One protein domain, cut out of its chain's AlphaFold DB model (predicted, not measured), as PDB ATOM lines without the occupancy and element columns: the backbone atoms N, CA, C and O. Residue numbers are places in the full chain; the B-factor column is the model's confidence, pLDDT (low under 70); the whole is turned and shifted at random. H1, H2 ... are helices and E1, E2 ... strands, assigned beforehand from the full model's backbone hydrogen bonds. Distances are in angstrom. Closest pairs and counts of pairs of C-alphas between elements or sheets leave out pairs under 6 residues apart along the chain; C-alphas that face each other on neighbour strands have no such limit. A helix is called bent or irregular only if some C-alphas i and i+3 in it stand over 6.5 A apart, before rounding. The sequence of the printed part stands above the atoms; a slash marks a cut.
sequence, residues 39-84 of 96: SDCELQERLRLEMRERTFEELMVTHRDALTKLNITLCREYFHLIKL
ATOM      1  N   SER A  39     116.206  99.295  57.714       46.94
ATOM      2  CA  SER A  39     116.124  98.272  58.773       46.94
ATOM      3  C   SER A  39     117.026  98.575  59.969       46.94
ATOM      4  O   SER A  39     116.699  98.259  61.109       46.94
ATOM      5  N   ASP A  40     118.150  99.224  59.702       50.81
ATOM      6  CA  ASP A  40     119.209  99.460  60.665       50.81
ATOM      7  C   ASP A  40     119.011 100.811  61.370       50.81
ATOM      8  O   ASP A  40     119.504 100.997  62.477       50.81
ATOM      9  N   CYS A  41     118.235 101.738  60.791       54.25
ATOM     10  CA  CYS A  41     117.862 103.000  61.439       54.25
ATOM     11  C   CYS A  41     116.986 102.780  62.686       54.25
ATOM     12  O   CYS A  41     117.223 103.408  63.716       54.25
ATOM     13  N   GLU A  42     115.994 101.887  62.614       59.34
ATOM     14  CA  GLU A  42     115.123 101.584  63.760       59.34
ATOM     15  C   GLU A  42     115.900 100.853  64.864       59.34
ATOM     16  O   GLU A  42     115.787 101.189  66.044       59.34
ATOM     17  N   LEU A  43     116.759  99.904  64.476       64.25
ATOM     18  CA  LEU A  43     117.670  99.230  65.398       64.25
ATOM     19  C   LEU A  43     118.635 100.219  66.051       64.25
ATOM     20  O   LEU A  43     118.835 100.156  67.258       64.25
ATOM     21  N   GLN A  44     119.180 101.172  65.294       65.62
ATOM     22  CA  GLN A  44     120.075 102.191  65.830       65.62
ATOM     23  C   GLN A  44     119.382 103.083  66.865       65.62
ATOM     24  O   GLN A  44     119.985 103.408  67.885       65.62
ATOM     25  N   GLU A  45     118.133 103.484  66.633       65.44
ATOM     26  CA  GLU A  45     117.397 104.332  67.574       65.44
ATOM     27  C   GLU A  45     116.987 103.567  68.842       65.44
ATOM     28  O   GLU A  45     117.143 104.088  69.948       65.44
ATOM     29  N   ARG A  46     116.579 102.298  68.706       67.44
ATOM     30  CA  ARG A  46     116.311 101.402  69.845       67.44
ATOM     31  C   ARG A  46     117.561 101.156  70.684       67.44
ATOM     32  O   ARG A  46     117.528 101.364  71.894       67.44
ATOM     33  N   LEU A  47     118.672 100.813  70.038       66.56
ATOM     34  CA  LEU A  47     119.961 100.607  70.698       66.56
ATOM     35  C   LEU A  47     120.457 101.891  71.367       66.56
ATOM     36  O   LEU A  47     121.027 101.833  72.450       66.56
ATOM     37  N   ARG A  48     120.195 103.062  70.776       68.62
ATOM     38  CA  ARG A  48     120.539 104.363  71.370       68.62
ATOM     39  C   ARG A  48     119.736 104.677  72.634       68.62
ATOM     40  O   ARG A  48     120.265 105.339  73.524       68.62
ATOM     41  N   LEU A  49     118.479 104.245  72.718       68.25
ATOM     42  CA  LEU A  49     117.678 104.380  73.937       68.25
ATOM     43  C   LEU A  49     118.150 103.396  75.012       68.25
ATOM     44  O   LEU A  49     118.376 103.807  76.145       68.25
ATOM     45  N   GLU A  50     118.392 102.138  74.641       70.94
ATOM     46  CA  GLU A  50     118.904 101.111  75.560       70.94
ATOM     47  C   GLU A  50     120.313 101.435  76.074       70.94
ATOM     48  O   GLU A  50     120.616 101.186  77.234       70.94
ATOM     49  N   MET A  51     121.147 102.079  75.258       68.81
ATOM     50  CA  MET A  51     122.466 102.613  75.619       68.81
ATOM     51  C   MET A  51     122.454 103.598  76.787       68.81
ATOM     52  O   MET A  51     123.454 103.755  77.483       68.81
ATOM     53  N   ARG A  52     121.344 104.316  76.983       65.69
ATOM     54  CA  ARG A  52     121.216 105.246  78.107       65.69
ATOM     55  C   ARG A  52     121.069 104.505  79.438       65.69
ATOM     56  O   ARG A  52     121.338 105.092  80.482       65.69
ATOM     57  N   GLU A  53     120.643 103.247  79.389       71.19
ATOM     58  CA  GLU A  53     120.269 102.443  80.553       71.19
ATOM     59  C   GLU A  53     121.148 101.199  80.741       71.19
ATOM     60  O   GLU A  53     121.190 100.659  81.842       71.19
ATOM     61  N   ARG A  54     121.853 100.745  79.696       77.88
ATOM     62  CA  ARG A  54     122.633  99.501  79.681       77.88
ATOM     63  C   ARG A  54     124.051  99.698  79.173       77.88
ATOM     64  O   ARG A  54     124.345 100.582  78.369       77.88
ATOM     65  N   THR A  55     124.925  98.806  79.615       80.38
ATOM     66  CA  THR A  55     126.321  98.739  79.175       80.38
ATOM     67  C   THR A  55     126.467  98.032  77.820       80.38
ATOM     68  O   THR A  55     125.573  97.311  77.371       80.38
ATOM     69  N   PHE A  56     127.615  98.215  77.151       75.88
ATOM     70  CA  PHE A  56     127.938  97.514  75.896       75.88
ATOM     71  C   PHE A  56     127.829  96.004  76.013       75.88
ATOM     72  O   PHE A  56     127.287  95.360  75.122       75.88
ATOM     73  N   GLU A  57     128.324  95.444  77.110       81.94
ATOM     74  CA  GLU A  57     128.343  94.002  77.325       81.94
ATOM     75  C   GLU A  57     126.918  93.445  77.403       81.94
ATOM     76  O   GLU A  57     126.595  92.487  76.703       81.94
ATOM     77  N   GLU A  58     126.027  94.100  78.148       83.75
ATOM     78  CA  GLU A  58     124.613  93.713  78.247       83.75
ATOM     79  C   GLU A  58     123.873  93.846  76.908       83.75
ATOM     80  O   GLU A  58     123.053  92.994  76.547       83.75
ATOM     81  N   LEU A  59     124.175  94.900  76.147       81.50
ATOM     82  CA  LEU A  59     123.624  95.124  74.811       81.50
ATOM     83  C   LEU A  59     124.080  94.058  73.817       81.50
ATOM     84  O   LEU A  59     123.257  93.505  73.088       81.50
ATOM     85  N   MET A  60     125.371  93.731  73.814       80.69
ATOM     86  CA  MET A  60     125.919  92.685  72.962       80.69
ATOM     87  C   MET A  60     125.353  91.319  73.343       80.69
ATOM     88  O   MET A  60     124.969  90.574  72.454       80.69
ATOM     89  N   VAL A  61     125.195  90.995  74.629       86.38
ATOM     90  CA  VAL A  61     124.553  89.734  75.045       86.38
ATOM     91  C   VAL A  61     123.109  89.649  74.545       86.38
ATOM     92  O   VAL A  61     122.695  88.602  74.056       86.38
ATOM     93  N   THR A  62     122.356  90.749  74.619       84.06
ATOM     94  CA  THR A  62     120.937  90.772  74.228       84.06
ATOM     95  C   THR A  62     120.747  90.704  72.710       84.06
ATOM     96  O   THR A  62     119.848  90.016  72.229       84.06
ATOM     97  N   HIS A  63     121.579  91.416  71.943       81.31
ATOM     98  CA  HIS A  63     121.340  91.656  70.514       81.31
ATOM     99  C   HIS A  63     122.300  90.935  69.571       81.31
ATOM    100  O   HIS A  63     122.117  91.022  68.357       81.31
ATOM    101  N   ARG A  64     123.299  90.199  70.075       82.19
ATOM    102  CA  ARG A  64     124.312  89.524  69.241       82.19
ATOM    103  C   ARG A  64     123.711  88.657  68.144       82.19
ATOM    104  O   ARG A  64     124.187  88.732  67.014       82.19
ATOM    105  N   ASP A  65     122.678  87.873  68.432       82.19
ATOM    106  CA  ASP A  65     122.064  86.997  67.424       82.19
ATOM    107  C   ASP A  65     121.372  87.793  66.308       82.19
ATOM    108  O   ASP A  65     121.506  87.467  65.126       82.19
ATOM    109  N   ALA A  66     120.684  88.884  66.659       80.62
ATOM    110  CA  ALA A  66     120.045  89.776  65.692       80.62
ATOM    111  C   ALA A  66     121.081  90.521  64.831       80.62
ATOM    112  O   ALA A  66     120.929  90.592  63.611       80.62
ATOM    113  N   LEU A  67     122.153  91.012  65.457       82.06
ATOM    114  CA  LEU A  67     123.273  91.676  64.786       82.06
ATOM    115  C   LEU A  67     123.995  90.717  63.824       82.06
ATOM    116  O   LEU A  67     124.192  91.038  62.651       82.06
ATOM    117  N   THR A  68     124.281  89.491  64.274       80.88
ATOM    118  CA  THR A  68     124.930  88.446  63.461       80.88
ATOM    119  C   THR A  68     124.065  88.053  62.262       80.88
ATOM    120  O   THR A  68     124.574  87.920  61.152       80.88
ATOM    121  N   LYS A  69     122.742  87.936  62.444       83.38
ATOM    122  CA  LYS A  69     121.797  87.630  61.355       83.38
ATOM    123  C   LYS A  69     121.796  88.691  60.249       83.38
ATOM    124  O   LYS A  69     121.542  88.364  59.093       83.38
ATOM    125  N   LEU A  70     122.064  89.944  60.604       76.00
ATOM    126  CA  LEU A  70     122.142  91.074  59.677       76.00
ATOM    127  C   LEU A  70     123.571  91.339  59.170       76.00
ATOM    128  O   LEU A  70     123.766  92.232  58.352       76.00
ATOM    129  N   ASN A  71     124.557  90.551  59.614       78.38
ATOM    130  CA  ASN A  71     125.980  90.724  59.313       78.38
ATOM    131  C   ASN A  71     126.522  92.124  59.681       78.38
ATOM    132  O   ASN A  71     127.346  92.717  58.976       78.38
ATOM    133  N   ILE A  72     126.038  92.659  60.800       80.88
ATOM    134  CA  ILE A  72     126.432  93.952  61.365       80.88
ATOM    135  C   ILE A  72     126.889  93.763  62.814       80.88
ATOM    136  O   ILE A  72     126.554  92.778  63.463       80.88
ATOM    137  N   THR A  73     127.668  94.704  63.327       83.12
ATOM    138  CA  THR A  73     128.111  94.760  64.723       83.12
ATOM    139  C   THR A  73     128.038  96.200  65.233       83.12
ATOM    140  O   THR A  73     127.699  97.120  64.486       83.12
ATOM    141  N   LEU A  74     128.304  96.403  66.520       78.94
ATOM    142  CA  LEU A  74     128.333  97.718  67.146       78.94
ATOM    143  C   LEU A  74     129.767  98.170  67.380       78.94
ATOM    144  O   LEU A  74     130.593  97.423  67.897       78.94
ATOM    145  N   CYS A  75     130.034  99.428  67.048       79.00
ATOM    146  CA  CYS A  75     131.275 100.085  67.412       79.00
ATOM    147  C   CYS A  75     131.412 100.154  68.937       79.00
ATOM    148  O   CYS A  75     130.497 100.612  69.621       79.00
ATOM    149  N   ARG A  76     132.574  99.767  69.459       77.88
ATOM    150  CA  ARG A  76     132.815  99.696  70.908       77.88
ATOM    151  C   ARG A  76     132.733 101.044  71.637       77.88
ATOM    152  O   ARG A  76     132.358 101.077  72.801       77.88
ATOM    153  N   GLU A  77     133.084 102.143  70.971       73.44
ATOM    154  CA  GLU A  77     133.126 103.475  71.597       73.44
ATOM    155  C   GLU A  77     131.844 104.280  71.376       73.44
ATOM    156  O   GLU A  77     131.313 104.886  72.305       73.44
ATOM    157  N   TYR A  78     131.338 104.288  70.140       71.88
ATOM    158  CA  TYR A  78     130.199 105.125  69.742       71.88
ATOM    159  C   TYR A  78     128.914 104.338  69.484       71.88
ATOM    160  O   TYR A  78     127.885 104.946  69.175       71.88
ATOM    161  N   PHE A  79     128.958 103.004  69.577       71.75
ATOM    162  CA  PHE A  79     127.793 102.119  69.434       71.75
ATOM    163  C   PHE A  79     127.038 102.346  68.129       71.75
ATOM    164  O   PHE A  79     125.817 102.250  68.021       71.75
ATOM    165  N   HIS A  80     127.798 102.718  67.111       74.00
ATOM    166  CA  HIS A  80     127.311 102.840  65.759       74.00
ATOM    167  C   HIS A  80     127.278 101.464  65.120       74.00
ATOM    168  O   HIS A  80     128.221 100.691  65.272       74.00
ATOM    169  N   LEU A  81     126.189 101.183  64.408       73.44
ATOM    170  CA  LEU A  81     126.102  99.993  63.580       73.44
ATOM    171  C   LEU A  81     127.161 100.099  62.487       73.44
ATOM    172  O   LEU A  81     127.190 101.064  61.719       73.44
ATOM    173  N   ILE A  82     128.040  99.114  62.463       77.00
ATOM    174  CA  ILE A  82     129.102  98.945  61.482       77.00
ATOM    175  C   ILE A  82     128.953  97.566  60.861       77.00
ATOM    176  O   ILE A  82     128.385  96.653  61.465       77.00
ATOM    177  N   LYS A  83     129.426  97.399  59.632       78.38
ATOM    178  CA  LYS A  83     129.443  96.062  59.040       78.38
ATOM    179  C   LYS A  83     130.448  95.205  59.787       78.38
ATOM    180  O   LYS A  83     131.502  95.695  60.180       78.38
ATOM    181  N   LEU A  84     130.155  93.918  59.924       74.56
ATOM    182  CA  LEU A  84     131.075  92.981  60.571       74.56
ATOM    183  C   LEU A  84     132.432  92.922  59.836       74.56
ATOM    184  O   LEU A  84     133.471  92.725  60.454       74.56
TER     185      LEU A  84
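Overview. This is residues 39 to 84 of the 96 residues of an uncharacterized protein of Rhizophagus clarus (UniProt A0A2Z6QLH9). A small two-strand hairpin, E1 and E2, covers the gap between two helices, H1 and H2, that run side by side in opposite ways. E1 is on the H2 side of the gap and E2 on the H1 side, and the three parts make a triangle seen along the helices. The printed part has 46 residues, in the order H1, H2, E1, E2, with an antiparallel sheet of order E1 - E2; the class is mostly helix. It is compact and rounded, with a radius of gyration of the C-alphas of 9.5 A and spans of 25 by 19 by 17 A.

Along the chain. Strand E1 is residues 72 to 74, and strand E2 is residues 81 to 83, ending at C-alpha 83 (129.443, 96.062, 59.040). Helix H2, residues 56 to 69, is 18.6 A long and irregular: C-alphas 62 and 65 are 7.9 A apart. Helix H1, residues 39 to 50, is 17.3 A long and begins at C-alpha 39 (116.124, 98.272, 58.773). H1 is neither bent nor irregular, but only just: C-alphas 39 and 42 are 6.1 A apart.

Arrangement. E1 and E2 form an antiparallel hairpin, their directions at 135 degrees. N 73 and O 82, at 2.8 A, and N 82 and O 73, at 2.9 A, are within hydrogen-bond range. The closest C-alphas of H2 and E1 are those of Leu 67 and Thr 73, 5.7 A apart. The closest of H1 and E2 are those of Gln 44 and Leu 81, 6.8 A apart. H1 and E1 are apart, as are H2 and E2. H1 and H2 are close but not clearly touching, with the closest C-alphas, those of Glu 50 and Leu 59, at 7.7 A; they run opposite ways at a shallow tilt of 15 degrees. Of the O i to N i+4 pairs, 7 of 8 in H1 and 8 of 10 in H2 are within hydrogen-bond range.

Size, cuts and confidence. The two C-alphas farthest apart, those of Glu 53 and Asn 71, are 24.9 A apart. The printed part has no cut. The links H1 to H2 and H2 to E1 are tight, and E1 to E2 is short. The mean pLDDT of the printed part is 74.1; residues 39 to 49 and 51 to 52 are under 70.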